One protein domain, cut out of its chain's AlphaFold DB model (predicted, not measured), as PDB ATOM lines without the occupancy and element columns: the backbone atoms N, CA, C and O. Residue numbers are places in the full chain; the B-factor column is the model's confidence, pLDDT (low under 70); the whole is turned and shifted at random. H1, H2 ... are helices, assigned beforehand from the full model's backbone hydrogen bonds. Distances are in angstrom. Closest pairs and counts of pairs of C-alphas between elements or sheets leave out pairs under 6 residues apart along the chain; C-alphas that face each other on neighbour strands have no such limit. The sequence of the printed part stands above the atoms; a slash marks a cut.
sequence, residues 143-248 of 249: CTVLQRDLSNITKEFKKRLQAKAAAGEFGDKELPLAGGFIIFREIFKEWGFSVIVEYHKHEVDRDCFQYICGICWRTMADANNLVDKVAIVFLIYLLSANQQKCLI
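AT A GLANCE: This is residues 143 to 248 of the 249 residues of the protein "Hypothetical protein" of Symbiodinium sp. CCMP2592 (UniProt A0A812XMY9). The long helix H1 crosses one side of a helical hairpin, H4 and H5, and H2 packs on H1 and H5. The 106 printed residues hold five named helices, H1 to H5, and no named strand: all helix. The whole is compact, with a radius of gyration of the C-alphas of 14.6 A, and spans 50 by 31 by 18 A.

HOW THE PARTS SIT: H1, residues 143 to 166, is the hub. With residues 153 to 161 alone it touches H2, residues 177 to 191, at a steep tilt of 52 degrees; the closest C-alphas, of Phe 157 and Phe 184, are 5.9 A apart. It only just touches H3, residues 194 to 197, with 3 pairs of C-alphas within 8 A, the closest those of Leu 146 and Val 195, 6.7 A. H4, residues 205 to 221, and H5, residues 226 to 246, form a hairpin, opposite ways at a shallow tilt of 7 degrees; the closest C-alphas, of Met 220 and Lys 229, are 5.3 A apart. Every O i to N i+4 pair is within hydrogen-bond range in H1 and H4, 8 of 11 in H2 and 15 of 17 in H5; H3 is too short for one.

IN THESE COORDINATES: H1, 34.5 A from first to last C-alpha, begins at C-alpha 143 (189.998, 216.325, 360.171); H5, 31.2 A, ends at C-alpha 246 (196.334, 206.307, 340.544).

THE WHOLE: The printed part has no cut and no long link; pLDDT is under 70 at residues 172 to 178, 192 to 199 and 245 to 248.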
ATOM      1  N   CYS A 143     190.130 214.863 360.100       82.44
ATOM      2  CA  CYS A 143     189.998 216.325 360.171       82.44
ATOM      3  C   CYS A 143     191.145 216.978 360.954       82.44
ATOM      4  O   CYS A 143     191.838 217.859 360.449       82.44
ATOM      5  N   THR A 144     191.369 216.511 362.182       83.69
ATOM      6  CA  THR A 144     192.341 217.093 363.109       83.69
ATOM      7  C   THR A 144     193.765 216.930 362.597       83.69
ATOM      8  O   THR A 144     194.582 217.842 362.736       83.69
ATOM      9  N   VAL A 145     194.074 215.775 362.000       84.06
ATOM     10  CA  VAL A 145     195.408 215.528 361.450       84.06
ATOM     11  C   VAL A 145     195.637 216.366 360.196       84.06
ATOM     12  O   VAL A 145     196.638 217.072 360.128       84.06
ATOM     13  N   LEU A 146     194.669 216.413 359.278       85.06
ATOM     14  CA  LEU A 146     194.740 217.244 358.075       85.06
ATOM     15  C   LEU A 146     194.913 218.726 358.410       85.06
ATOM     16  O   LEU A 146     195.778 219.385 357.846       85.06
ATOM     17  N   GLN A 147     194.151 219.256 359.366       87.94
ATOM     18  CA  GLN A 147     194.307 220.643 359.813       87.94
ATOM     19  C   GLN A 147     195.704 220.915 360.385       87.94
ATOM     20  O   GLN A 147     196.288 221.976 360.143       87.94
ATOM     21  N   ARG A 148     196.265 219.958 361.132       87.88
ATOM     22  CA  ARG A 148     197.626 220.065 361.662       87.88
ATOM     23  C   ARG A 148     198.662 220.059 360.539       87.88
ATOM     24  O   ARG A 148     199.556 220.904 360.560       87.88
ATOM     25  N   ASP A 149     198.527 219.161 359.572       87.56
ATOM     26  CA  ASP A 149     199.434 219.053 358.428       87.56
ATOM     27  C   ASP A 149     199.377 220.311 357.558       87.56
ATOM     28  O   ASP A 149     200.419 220.886 357.241       87.56
ATOM     29  N   LEU A 150     198.172 220.821 357.284       88.44
ATOM     30  CA  LEU A 150     197.943 222.097 356.601       88.44
ATOM     31  C   LEU A 150     198.625 223.261 357.321       88.44
ATOM     32  O   LEU A 150     199.336 224.058 356.705       88.44
ATOM     33  N   SER A 151     198.449 223.356 358.640       90.00
ATOM     34  CA  SER A 151     199.089 224.405 359.435       90.00
ATOM     35  C   SER A 151     200.612 224.304 359.381       90.00
ATOM     36  O   SER A 151     201.300 225.322 359.319       90.00
ATOM     37  N   ASN A 152     201.159 223.091 359.405       90.88
ATOM     38  CA  ASN A 152     202.602 222.909 359.389       90.88
ATOM     39  C   ASN A 152     203.207 223.214 358.016       90.88
ATOM     40  O   ASN A 152     204.211 223.926 357.957       90.88
ATOM     41  N   ILE A 153     202.595 222.736 356.925       89.44
ATOM     42  CA  ILE A 153     203.138 222.973 355.585       89.44
ATOM     43  C   ILE A 153     203.076 224.449 355.205       89.44
ATOM     44  O   ILE A 153     204.039 224.981 354.661       89.44
ATOM     45  N   THR A 154     201.986 225.142 355.537       91.00
ATOM     46  CA  THR A 154     201.856 226.581 355.258       91.00
ATOM     47  C   THR A 154     202.894 227.389 356.040       91.00
ATOM     48  O   THR A 154     203.560 228.257 355.471       91.00
ATOM     49  N   LYS A 155     203.132 227.046 357.316       92.50
ATOM     50  CA  LYS A 155     204.199 227.648 358.134       92.50
ATOM     51  C   LYS A 155     205.588 227.410 357.553       92.50
ATOM     52  O   LYS A 155     206.378 228.352 357.470       92.50
ATOM     53  N   GLU A 156     205.900 226.178 357.158       93.31
ATOM     54  CA  GLU A 156     207.214 225.852 356.598       93.31
ATOM     55  C   GLU A 156     207.409 226.507 355.226       93.31
ATOM     56  O   GLU A 156     208.478 227.053 354.954       93.31
ATOM     57  N   PHE A 157     206.363 226.559 354.400       92.50
ATOM     58  CA  PHE A 157     206.382 227.271 353.127       92.50
ATOM     59  C   PHE A 157     206.690 228.750 353.316       92.50
ATOM     60  O   PHE A 157     207.650 229.252 352.733       92.50
ATOM     61  N   LYS A 158     205.951 229.431 354.196       91.69
ATOM     62  CA  LYS A 158     206.188 230.842 354.520       91.69
ATOM     63  C   LYS A 158     207.622 231.080 354.994       91.69
ATOM     64  O   LYS A 158     208.265 232.030 354.558       91.69
ATOM     65  N   LYS A 159     208.146 230.194 355.843       93.12
ATOM     66  CA  LYS A 159     209.522 230.262 356.346       93.12
ATOM     67  C   LYS A 159     210.563 230.107 355.232       93.12
ATOM     68  O   LYS A 159     211.489 230.912 355.166       93.12
ATOM     69  N   ARG A 160     210.429 229.113 354.344       91.94
ATOM     70  CA  ARG A 160     211.365 228.919 353.217       91.94
ATOM     71  C   ARG A 160     211.289 230.052 352.206       91.94
ATOM     72  O   ARG A 160     212.315 230.495 351.701       91.94
ATOM     73  N   LEU A 161     210.084 230.550 351.960       89.81
ATOM     74  CA  LEU A 161     209.844 231.681 351.080       89.81
ATOM     75  C   LEU A 161     210.545 232.946 351.601       89.81
ATOM     76  O   LEU A 161     211.253 233.611 350.852       89.81
ATOM     77  N   GLN A 162     210.431 233.229 352.901       89.31
ATOM     78  CA  GLN A 162     211.138 234.338 353.549       89.31
ATOM     79  C   GLN A 162     212.659 234.156 353.539       89.31
ATOM     80  O   GLN A 162     213.380 235.122 353.312       89.31
ATOM     81  N   ALA A 163     213.156 232.934 353.751       90.12
ATOM     82  CA  ALA A 163     214.589 232.653 353.703       90.12
ATOM     83  C   ALA A 163     215.178 232.919 352.308       90.12
ATOM     84  O   ALA A 163     216.222 233.559 352.200       90.12
ATOM     85  N   LYS A 164     214.485 232.495 351.245       87.69
ATOM     86  CA  LYS A 164     214.902 232.749 349.858       87.69
ATOM     87  C   LYS A 164     214.799 234.219 349.464       87.69
ATOM     88  O   LYS A 164     215.691 234.737 348.797       87.69
ATOM     89  N   ALA A 165     213.770 234.915 349.949       85.31
ATOM     90  CA  ALA A 165     213.661 236.361 349.785       85.31
ATOM     91  C   ALA A 165     214.823 237.097 350.470       85.31
ATOM     92  O   ALA A 165     215.446 237.959 349.860       85.31
ATOM     93  N   ALA A 166     215.177 236.708 351.698       86.75
ATOM     94  CA  ALA A 166     216.306 237.284 352.427       86.75
ATOM     95  C   ALA A 166     217.669 236.974 351.782       86.75
ATOM     96  O   ALA A 166     218.604 237.759 351.922       86.75
ATOM     97  N   ALA A 167     217.783 235.854 351.066       88.00
ATOM     98  CA  ALA A 167     218.966 235.498 350.286       88.00
ATOM     99  C   ALA A 167     219.080 236.266 348.954       88.00
ATOM    100  O   ALA A 167     220.082 236.123 348.258       88.00
ATOM    101  N   GLY A 168     218.076 237.072 348.589       84.25
ATOM    102  CA  GLY A 168     218.062 237.827 347.336       84.25
ATOM    103  C   GLY A 168     217.777 236.976 346.094       84.25
ATOM    104  O   GLY A 168     217.957 237.466 344.982       84.25
ATOM    105  N   GLU A 169     217.295 235.732 346.244       81.56
ATOM    106  CA  GLU A 169     216.997 234.837 345.105       81.56
ATOM    107  C   GLU A 169     215.894 235.384 344.183       81.56
ATOM    108  O   GLU A 169     215.760 234.956 343.038       81.56
ATOM    109  N   PHE A 170     215.094 236.332 344.674       73.50
ATOM    110  CA  PHE A 170     213.956 236.905 343.956       73.50
ATOM    111  C   PHE A 170     214.244 238.272 343.309       73.50
ATOM    112  O   PHE A 170     213.377 238.807 342.614       73.50
ATOM    113  N   GLY A 171     215.459 238.813 343.475       71.44
ATOM    114  CA  GLY A 171     215.810 240.169 343.038       71.44
ATOM    115  C   GLY A 171     214.960 241.250 343.719       71.44
ATOM    116  O   GLY A 171     214.413 241.024 344.796       71.44
ATOM    117  N   ASP A 172     214.807 242.408 343.068       68.50
ATOM    118  CA  ASP A 172     213.999 243.539 343.568       68.50
ATOM    119  C   ASP A 172     212.478 243.315 343.459       68.50
ATOM    120  O   ASP A 172     211.684 244.192 343.799       68.50
ATOM    121  N   LYS A 173     212.037 242.162 342.944       60.94
ATOM    122  CA  LYS A 173     210.614 241.879 342.750       60.94
ATOM    123  C   LYS A 173     210.011 241.313 344.031       60.94
ATOM    124  O   LYS A 173     210.527 240.349 344.598       60.94
ATOM    125  N   GLU A 174     208.861 241.854 344.432       61.22
ATOM    126  CA  GLU A 174     207.970 241.190 345.383       61.22
ATOM    127  C   GLU A 174     207.614 239.803 344.826       61.22
ATOM    128  O   GLU A 174     206.862 239.682 343.867       61.22
ATOM    129  N   LEU A 175     208.237 238.770 345.404       57.84
ATOM    130  CA  LEU A 175     207.921 237.342 345.297       57.84
ATOM    131  C   LEU A 175     207.474 236.854 343.904       57.84
ATOM    132  O   LEU A 175     206.290 236.933 343.572       57.84
ATOM    133  N   PRO A 176     208.348 236.224 343.096       59.50
ATOM    134  CA  PRO A 176     207.913 235.632 341.843       59.50
ATOM    135  C   PRO A 176     206.886 234.528 342.115       59.50
ATOM    136  O   PRO A 176     207.202 233.480 342.686       59.50
ATOM    137  N   LEU A 177     205.663 234.759 341.633       59.12
ATOM    138  CA  LEU A 177     204.528 233.830 341.665       59.12
ATOM    139  C   LEU A 177     204.907 232.418 341.175       59.12
ATOM    140  O   LEU A 177     204.418 231.426 341.710       59.12
ATOM    141  N   ALA A 178     205.835 232.317 340.217       61.56
ATOM    142  CA  ALA A 178     206.321 231.046 339.676       61.56
ATOM    143  C   ALA A 178     207.314 230.301 340.597       61.56
ATOM    144  O   ALA A 178     207.363 229.072 340.584       61.56
ATOM    145  N   GLY A 179     208.092 231.014 341.423       71.38
ATOM    146  CA  GLY A 179     209.114 230.406 342.289       71.38
ATOM    147  C   GLY A 179     208.529 229.719 343.526       71.38
ATOM    148  O   GLY A 179     209.074 228.726 344.011       71.38
ATOM    149  N   GLY A 180     207.383 230.209 344.010       85.50
ATOM    150  CA  GLY A 180     206.711 229.661 345.189       85.50
ATOM    151  C   GLY A 180     206.307 228.195 345.024       85.50
ATOM    152  O   GLY A 180     206.461 227.405 345.954       85.50
ATOM    153  N   PHE A 181     205.854 227.797 343.833       89.31
ATOM    154  CA  PHE A 181     205.383 226.431 343.610       89.31
ATOM    155  C   PHE A 181     206.493 225.384 343.771       89.31
ATOM    156  O   PHE A 181     206.262 224.330 344.360       89.31
ATOM    157  N   ILE A 182     207.712 225.676 343.304       89.38
ATOM    158  CA  ILE A 182     208.851 224.752 343.422       89.38
ATOM    159  C   ILE A 182     209.210 224.519 344.890       89.38
ATOM    160  O   ILE A 182     209.327 223.372 345.315       89.38
ATOM    161  N   ILE A 183     209.274 225.594 345.680       90.50
ATOM    162  CA  ILE A 183     209.536 225.523 347.124       90.50
ATOM    163  C   ILE A 183     208.449 224.697 347.815       90.50
ATOM    164  O   ILE A 183     208.740 223.832 348.638       90.50
ATOM    165  N   PHE A 184     207.185 224.947 347.470       90.88
ATOM    166  CA  PHE A 184     206.065 224.212 348.046       90.88
ATOM    167  C   PHE A 184     206.123 222.720 347.694       90.88
ATOM    168  O   PHE A 184     205.933 221.864 348.556       90.88
ATOM    169  N   ARG A 185     206.452 222.395 346.439       90.00
ATOM    170  CA  ARG A 185     206.612 221.019 345.958       90.00
ATOM    171  C   ARG A 185     207.765 220.288 346.649       90.00
ATOM    172  O   ARG A 185     207.636 219.094 346.907       90.00
ATOM    173  N   GLU A 186     208.873 220.962 346.947       90.81
ATOM    174  CA  GLU A 186     209.977 220.394 347.735       90.81
ATOM    175  C   GLU A 186     209.518 220.031 349.148       90.81
ATOM    176  O   GLU A 186     209.713 218.896 349.576       90.81
ATOM    177  N   ILE A 187     208.811 220.940 349.829       90.56
ATOM    178  CA  ILE A 187     208.265 220.666 351.166       90.56
ATOM    179  C   ILE A 187     207.295 219.482 351.121       90.56
ATOM    180  O   ILE A 187     207.376 218.592 351.963       90.56
ATOM    181  N   PHE A 188     206.414 219.447 350.116       87.50
ATOM    182  CA  PHE A 188     205.468 218.349 349.917       87.50
ATOM    183  C   PHE A 188     206.186 216.994 349.804       87.50
ATOM    184  O   PHE A 188     205.761 216.019 350.420       87.50
ATOM    185  N   LYS A 189     207.284 216.933 349.039       87.06
ATOM    186  CA  LYS A 189     208.089 215.713 348.868       87.06
ATOM    187  C   LYS A 189     208.831 215.310 350.140       87.06
ATOM    188  O   LYS A 189     208.909 214.124 350.430       87.06
ATOM    189  N   GLU A 190     209.396 216.273 350.862       87.00
ATOM    190  CA  GLU A 190     210.200 216.008 352.058       87.00
ATOM    191  C   GLU A 190     209.361 215.546 353.244       87.00
ATOM    192  O   GLU A 190     209.777 214.663 353.989       87.00
ATOM    193  N   TRP A 191     208.206 216.179 353.458       81.06
ATOM    194  CA  TRP A 191     207.418 215.921 354.656       81.06
ATOM    195  C   TRP A 191     206.574 214.667 354.519       81.06
ATOM    196  O   TRP A 191     206.372 214.002 355.528       81.06
ATOM    197  N   GLY A 192     206.138 214.335 353.296       64.69
ATOM    198  CA  GLY A 192     205.242 213.214 353.035       64.69
ATOM    199  C   GLY A 192     203.921 213.409 353.775       64.69
ATOM    200  O   GLY A 192     203.849 213.336 354.997       64.69
ATOM    201  N   PHE A 193     202.835 213.680 353.060       67.25
ATOM    202  CA  PHE A 193     201.547 213.826 353.734       67.25
ATOM    203  C   PHE A 193     201.054 212.467 354.215       67.25
ATOM    204  O   PHE A 193     200.400 211.758 353.453       67.25
ATOM    205  N   SER A 194     201.363 212.119 355.469       58.72
ATOM    206  CA  SER A 194     201.017 210.811 356.018       58.72
ATOM    207  C   SER A 194     199.520 210.578 355.870       58.72
ATOM    208  O   SER A 194     199.141 209.608 355.252       58.72
ATOM    209  N   VAL A 195     198.659 211.528 356.239       56.34
ATOM    210  CA  VAL A 195     197.204 211.311 356.163       56.34
ATOM    211  C   VAL A 195     196.598 211.532 354.777       56.34
ATOM    212  O   VAL A 195     195.554 210.960 354.477       56.34
ATOM    213  N   ILE A 196     197.218 212.323 353.899       57.84
ATOM    214  CA  ILE A 196     196.666 212.514 352.544       57.84
ATOM    215  C   ILE A 196     197.024 211.343 351.616       57.84
ATOM    216  O   ILE A 196     196.314 211.085 350.650       57.84
ATOM    217  N   VAL A 197     198.116 210.636 351.910       58.19
ATOM    218  CA  VAL A 197     198.618 209.525 351.088       58.19
ATOM    219  C   VAL A 197     198.362 208.163 351.746       58.19
ATOM    220  O   VAL A 197     198.414 207.140 351.069       58.19
ATOM    221  N   GLU A 198     198.064 208.116 353.049       68.12
ATOM    222  CA  GLU A 198     197.694 206.878 353.739       68.12
ATOM    223  C   GLU A 198     196.315 206.417 353.265       68.12
ATOM    224  O   GLU A 198     195.263 206.954 353.630       68.12
ATOM    225  N   TYR A 199     196.369 205.431 352.373       67.12
ATOM    226  CA  TYR A 199     195.224 204.725 351.836       67.12
ATOM    227  C   TYR A 199     194.630 203.827 352.918       67.12
ATOM    228  O   TYR A 199     195.307 202.945 353.457       67.12
ATOM    229  N   HIS A 200     193.342 204.001 353.194       76.62
ATOM    230  CA  HIS A 200     192.585 203.038 353.979       76.62
ATOM    231  C   HIS A 200     191.594 202.321 353.077       76.62
ATOM    232  O   HIS A 200     190.809 202.942 352.373       76.62
ATOM    233  N   LYS A 201     191.566 200.988 353.181       78.31
ATOM    234  CA  LYS A 201     190.688 200.104 352.393       78.31
ATOM    235  C   LYS A 201     189.186 200.399 352.529       78.31
ATOM    236  O   LYS A 201     188.397 199.826 351.792       78.31
ATOM    237  N   HIS A 202     188.799 201.205 353.513       79.06
ATOM    238  CA  HIS A 202     187.409 201.530 353.830       79.06
ATOM    239  C   HIS A 202     186.992 202.922 353.357       79.06
ATOM    240  O   HIS A 202     185.867 203.324 353.631       79.06
ATOM    241  N   GLU A 203     187.886 203.666 352.712       80.56
ATOM    242  CA  GLU A 203     187.618 205.027 352.266       80.56
ATOM    243  C   GLU A 203     187.717 205.081 350.751       80.56
ATOM    244  O   GLU A 203     188.671 204.575 350.159       80.56
ATOM    245  N   VAL A 204     186.726 205.699 350.121       81.88
ATOM    246  CA  VAL A 204     186.748 205.922 348.676       81.88
ATOM    247  C   VAL A 204     187.684 207.095 348.378       81.88
ATOM    248  O   VAL A 204     187.528 208.178 348.946       81.88
ATOM    249  N   ASP A 205     188.633 206.919 347.453       79.38
ATOM    250  CA  ASP A 205     189.625 207.950 347.100       79.38
ATOM    251  C   ASP A 205     188.975 209.288 346.718       79.38
ATOM    252  O   ASP A 205     189.412 210.361 347.144       79.38
ATOM    253  N   ARG A 206     187.866 209.225 345.969       82.06
ATOM    254  CA  ARG A 206     187.063 210.395 345.586       82.06
ATOM    255  C   ARG A 206     186.523 211.147 346.803       82.06
ATOM    256  O   ARG A 206     186.631 212.373 346.850       82.06
ATOM    257  N   ASP A 207     185.954 210.429 347.765       83.31
ATOM    258  CA  ASP A 207     185.359 211.004 348.974       83.31
ATOM    259  C   ASP A 207     186.436 211.621 349.858       83.31
ATOM    260  O   ASP A 207     186.289 212.747 350.336       83.31
ATOM    261  N   CYS A 208     187.564 210.923 350.005       82.12
ATOM    262  CA  CYS A 208     188.724 211.417 350.732       82.12
ATOM    263  C   CYS A 208     189.267 212.707 350.097       82.12
ATOM    264  O   CYS A 208     189.483 213.702 350.794       82.12
ATOM    265  N   PHE A 209     189.414 212.744 348.767       84.81
ATOM    266  CA  PHE A 209     189.852 213.941 348.051       84.81
ATOM    267  C   PHE A 209     188.874 215.110 348.226       84.81
ATOM    268  O   PHE A 209     189.298 216.208 348.590       84.81
ATOM    269  N   GLN A 210     187.570 214.887 348.029       85.94
ATOM    270  CA  GLN A 210     186.548 215.923 348.223       85.94
ATOM    271  C   GLN A 210     186.541 216.452 349.660       85.94
ATOM    272  O   GLN A 210     186.462 217.664 349.876       85.94
ATOM    273  N   TYR A 211     186.686 215.558 350.636       87.69
ATOM    274  CA  TYR A 211     186.774 215.910 352.043       87.69
ATOM    275  C   TYR A 211     187.998 216.787 352.340       87.69
ATOM    276  O   TYR A 211     187.877 217.840 352.974       87.69
ATOM    277  N   ILE A 212     189.173 216.408 351.826       87.06
ATOM    278  CA  ILE A 212     190.401 217.198 351.962       87.06
ATOM    279  C   ILE A 212     190.239 218.563 351.285       87.06
ATOM    280  O   ILE A 212     190.565 219.581 351.896       87.06
ATOM    281  N   CYS A 213     189.682 218.615 350.072       90.31
ATOM    282  CA  CYS A 213     189.372 219.869 349.387       90.31
ATOM    283  C   CYS A 213     188.462 220.764 350.233       90.31
ATOM    284  O   CYS A 213     188.756 221.947 350.382       90.31
ATOM    285  N   GLY A 214     187.410 220.215 350.845       91.38
ATOM    286  CA  GLY A 214     186.526 220.957 351.746       91.38
ATOM    287  C   GLY A 214     187.268 221.588 352.928       91.38
ATOM    288  O   GLY A 214     187.057 222.762 353.241       91.38
ATOM    289  N   ILE A 215     188.190 220.847 353.553       90.69
ATOM    290  CA  ILE A 215     189.032 221.371 354.641       90.69
ATOM    291  C   ILE A 215     189.975 222.463 354.126       90.69
ATOM    292  O   ILE A 215     190.105 223.509 354.768       90.69
ATOM    293  N   CYS A 216     190.614 222.250 352.975       91.69
ATOM    294  CA  CYS A 216     191.498 223.230 352.352       91.69
ATOM    295  C   CYS A 216     190.752 224.535 352.046       91.69
ATOM    296  O   CYS A 216     191.240 225.605 352.400       91.69
ATOM    297  N   TRP A 217     189.550 224.466 351.467       93.62
ATOM    298  CA  TRP A 217     188.743 225.649 351.167       93.62
ATOM    299  C   TRP A 217     188.328 226.409 352.420       93.62
ATOM    300  O   TRP A 217     188.461 227.630 352.456       93.62
ATOM    301  N   ARG A 218     187.904 225.702 353.475       93.00
ATOM    302  CA  ARG A 218     187.604 226.335 354.766       93.00
ATOM    303  C   ARG A 218     188.838 227.034 355.340       93.00
ATOM    304  O   ARG A 218     188.779 228.208 355.678       93.00
ATOM    305  N   THR A 219     189.980 226.351 355.339       92.50
ATOM    306  CA  THR A 219     191.257 226.920 355.803       92.50
ATOM    307  C   THR A 219     191.679 228.135 354.969       92.50
ATOM    308  O   THR A 219     192.249 229.082 355.503       92.50
ATOM    309  N   MET A 220     191.398 228.136 353.662       94.25
ATOM    310  CA  MET A 220     191.691 229.262 352.772       94.25
ATOM    311  C   MET A 220     190.791 230.466 353.048       94.25
ATOM    312  O   MET A 220     191.272 231.600 352.986       94.25
ATOM    313  N   ALA A 221     189.511 230.233 353.349       94.31
ATOM    314  CA  ALA A 221     188.572 231.284 353.731       94.31
ATOM    315  C   ALA A 221     189.010 231.979 355.032       94.31
ATOM    316  O   ALA A 221     188.963 233.204 355.109       94.31
ATOM    317  N   ASP A 222     189.533 231.209 355.990       94.38
ATOM    318  CA  ASP A 222     190.025 231.713 357.280       94.38
ATOM    319  C   ASP A 222     191.441 232.332 357.205       94.38
ATOM    320  O   ASP A 222     191.936 232.915 358.174       94.38
ATOM    321  N   ALA A 223     192.140 232.202 356.073       93.12
ATOM    322  CA  ALA A 223     193.514 232.667 355.927       93.12
ATOM    323  C   ALA A 223     193.593 234.185 355.679       93.12
ATOM    324  O   ALA A 223     193.107 234.702 354.672       93.12
ATOM    325  N   ASN A 224     194.316 234.895 356.550       92.31
ATOM    326  CA  ASN A 224     194.495 236.351 356.451       92.31
ATOM    327  C   ASN A 224     195.604 236.782 355.473       92.31
ATOM    328  O   ASN A 224     195.612 237.924 355.025       92.31
ATOM    329  N   ASN A 225     196.550 235.897 355.135       89.50
ATOM    330  CA  ASN A 225     197.685 236.237 354.272       89.50
ATOM    331  C   ASN A 225     197.540 235.619 352.878       89.50
ATOM    332  O   ASN A 225     197.190 234.446 352.746       89.50
ATOM    333  N   LEU A 226     197.936 236.365 351.842       89.94
ATOM    334  CA  LEU A 226     197.980 235.858 350.465       89.94
ATOM    335  C   LEU A 226     198.879 234.619 350.331       89.94
ATOM    336  O   LEU A 226     198.509 233.663 349.660       89.94
ATOM    337  N   VAL A 227     200.025 234.609 351.019       90.12
ATOM    338  CA  VAL A 227     200.974 233.479 351.013       90.12
ATOM    339  C   VAL A 227     200.306 232.184 351.475       90.12
ATOM    340  O   VAL A 227     200.518 231.137 350.866       90.12
ATOM    341  N   ASP A 228     199.471 232.260 352.512       91.56
ATOM    342  CA  ASP A 228     198.781 231.093 353.062       91.56
ATOM    343  C   ASP A 228     197.710 230.593 352.076       91.56
ATOM    344  O   ASP A 228     197.611 229.394 351.827       91.56
ATOM    345  N   LYS A 229     196.971 231.505 351.424       93.25
ATOM    346  CA  LYS A 229     195.999 231.147 350.376       93.25
ATOM    347  C   LYS A 229     196.672 230.464 349.185       93.25
ATOM    348  O   LYS A 229     196.226 229.405 348.755       93.25
ATOM    349  N   VAL A 230     197.774 231.028 348.691       92.00
ATOM    350  CA  VAL A 230     198.556 230.464 347.577       92.00
ATOM    351  C   VAL A 230     199.098 229.078 347.927       92.00
ATOM    352  O   VAL A 230     198.994 228.156 347.123       92.00
ATOM    353  N   ALA A 231     199.613 228.900 349.144       91.94
ATOM    354  CA  ALA A 231     200.081 227.606 349.631       91.94
ATOM    355  C   ALA A 231     198.973 226.540 349.604       91.94
ATOM    356  O   ALA A 231     199.207 225.406 349.189       91.94
ATOM    357  N   ILE A 232     197.750 226.908 349.994       93.69
ATOM    358  CA  ILE A 232     196.600 225.999 349.956       93.69
ATOM    359  C   ILE A 232     196.209 225.660 348.509       93.69
ATOM    360  O   ILE A 232     195.949 224.494 348.218       93.69
ATOM    361  N   VAL A 233     196.223 226.627 347.583       93.81
ATOM    362  CA  VAL A 233     195.984 226.357 346.149       93.81
ATOM    363  C   VAL A 233     197.019 225.369 345.602       93.81
ATOM    364  O   VAL A 233     196.655 224.391 344.948       93.81
ATOM    365  N   PHE A 234     198.304 225.582 345.900       92.88
ATOM    366  CA  PHE A 234     199.375 224.674 345.481       92.88
ATOM    367  C   PHE A 234     199.201 223.272 346.048       92.88
ATOM    368  O   PHE A 234     199.454 222.295 345.343       92.88
ATOM    369  N   LEU A 235     198.734 223.161 347.292       91.00
ATOM    370  CA  LEU A 235     198.419 221.869 347.872       91.00
ATOM    371  C   LEU A 235     197.296 221.173 347.106       91.00
ATOM    372  O   LEU A 235     197.503 220.053 346.659       91.00
ATOM    373  N   ILE A 236     196.149 221.830 346.905       91.38
ATOM    374  CA  ILE A 236     195.011 221.248 346.173       91.38
ATOM    375  C   ILE A 236     195.454 220.763 344.787       91.38
ATOM    376  O   ILE A 236     195.126 219.645 344.391       91.38
ATOM    377  N   TYR A 237     196.260 221.563 344.084       91.25
ATOM    378  CA  TYR A 237     196.819 221.186 342.790       91.25
ATOM    379  C   TYR A 237     197.694 219.925 342.867       91.25
ATOM    380  O   TYR A 237     197.503 218.993 342.087       91.25
ATOM    381  N   LEU A 238     198.626 219.851 343.825       88.81
ATOM    382  CA  LEU A 238     199.486 218.676 344.007       88.81
ATOM    383  C   LEU A 238     198.686 217.420 344.372       88.81
ATOM    384  O   LEU A 238     199.011 216.333 343.901       88.81
ATOM    385  N   LEU A 239     197.634 217.564 345.177       85.94
ATOM    386  CA  LEU A 239     196.746 216.457 345.527       85.94
ATOM    387  C   LEU A 239     195.973 215.952 344.312       85.94
ATOM    388  O   LEU A 239     195.983 214.753 344.047       85.94
ATOM    389  N   SER A 240     195.390 216.862 343.530       86.19
ATOM    390  CA  SER A 240     194.694 216.520 342.288       86.19
ATOM    391  C   SER A 240     195.621 215.800 341.303       86.19
ATOM    392  O   SER A 240     195.237 214.795 340.710       86.19
ATOM    393  N   ALA A 241     196.860 216.280 341.154       85.62
ATOM    394  CA  ALA A 241     197.844 215.683 340.255       85.62
ATOM    395  C   ALA A 241     198.316 214.290 340.708       85.62
ATOM    396  O   ALA A 241     198.711 213.476 339.874       85.62
ATOM    397  N   ASN A 242     198.300 214.001 342.014       78.31
ATOM    398  CA  ASN A 242     198.626 212.668 342.527       78.31
ATOM    399  C   ASN A 242     197.461 211.685 342.349       78.31
ATOM    400  O   ASN A 242     197.704 210.541 341.986       78.31
ATOM    401  N   GLN A 243     196.216 212.136 342.516       73.62
ATOM    402  CA  GLN A 243     195.020 211.306 342.317       73.62
ATOM    403  C   GLN A 243     194.871 210.839 340.860       73.62
ATOM    404  O   GLN A 243     194.574 209.677 340.605       73.62
ATOM    405  N   GLN A 244     195.172 211.708 339.889       72.94
ATOM    406  CA  GLN A 244     195.132 211.351 338.464       72.94
ATOM    407  C   GLN A 244     196.108 210.229 338.082       72.94
ATOM    408  O   GLN A 244     195.851 209.502 337.129       72.94
ATOM    409  N   LYS A 245     197.215 210.066 338.816       62.28
ATOM    410  CA  LYS A 245     198.188 209.000 338.541       62.28
ATOM    411  C   LYS A 245     197.709 207.630 339.007       62.28
ATOM    412  O   LYS A 245     198.087 206.646 338.389       62.28
ATOM    413  N   CYS A 246     196.885 207.570 340.052       55.12
ATOM    414  CA  CYS A 246     196.334 206.307 340.544       55.12
ATOM    415  C   CYS A 246     195.230 205.745 339.637       55.12
ATOM    416  O   CYS A 246     195.001 204.548 339.661       55.12
ATOM    417  N   LEU A 247     194.573 206.577 338.819       52.56
ATOM    418  CA  LEU A 247     193.503 206.138 337.910       52.56
ATOM    419  C   LEU A 247     194.009 205.503 336.601       52.56
ATOM    420  O   LEU A 247     193.201 205.032 335.808       52.56
ATOM    421  N   ILE A 248     195.321 205.535 336.344       53.50
ATOM    422  CA  ILE A 248     195.946 205.016 335.112       53.50
ATOM    423  C   ILE A 248     196.640 203.656 335.369       53.50
ATOM    424  O   ILE A 248     197.266 203.097 334.472       53.50
TER     425      ILE A 248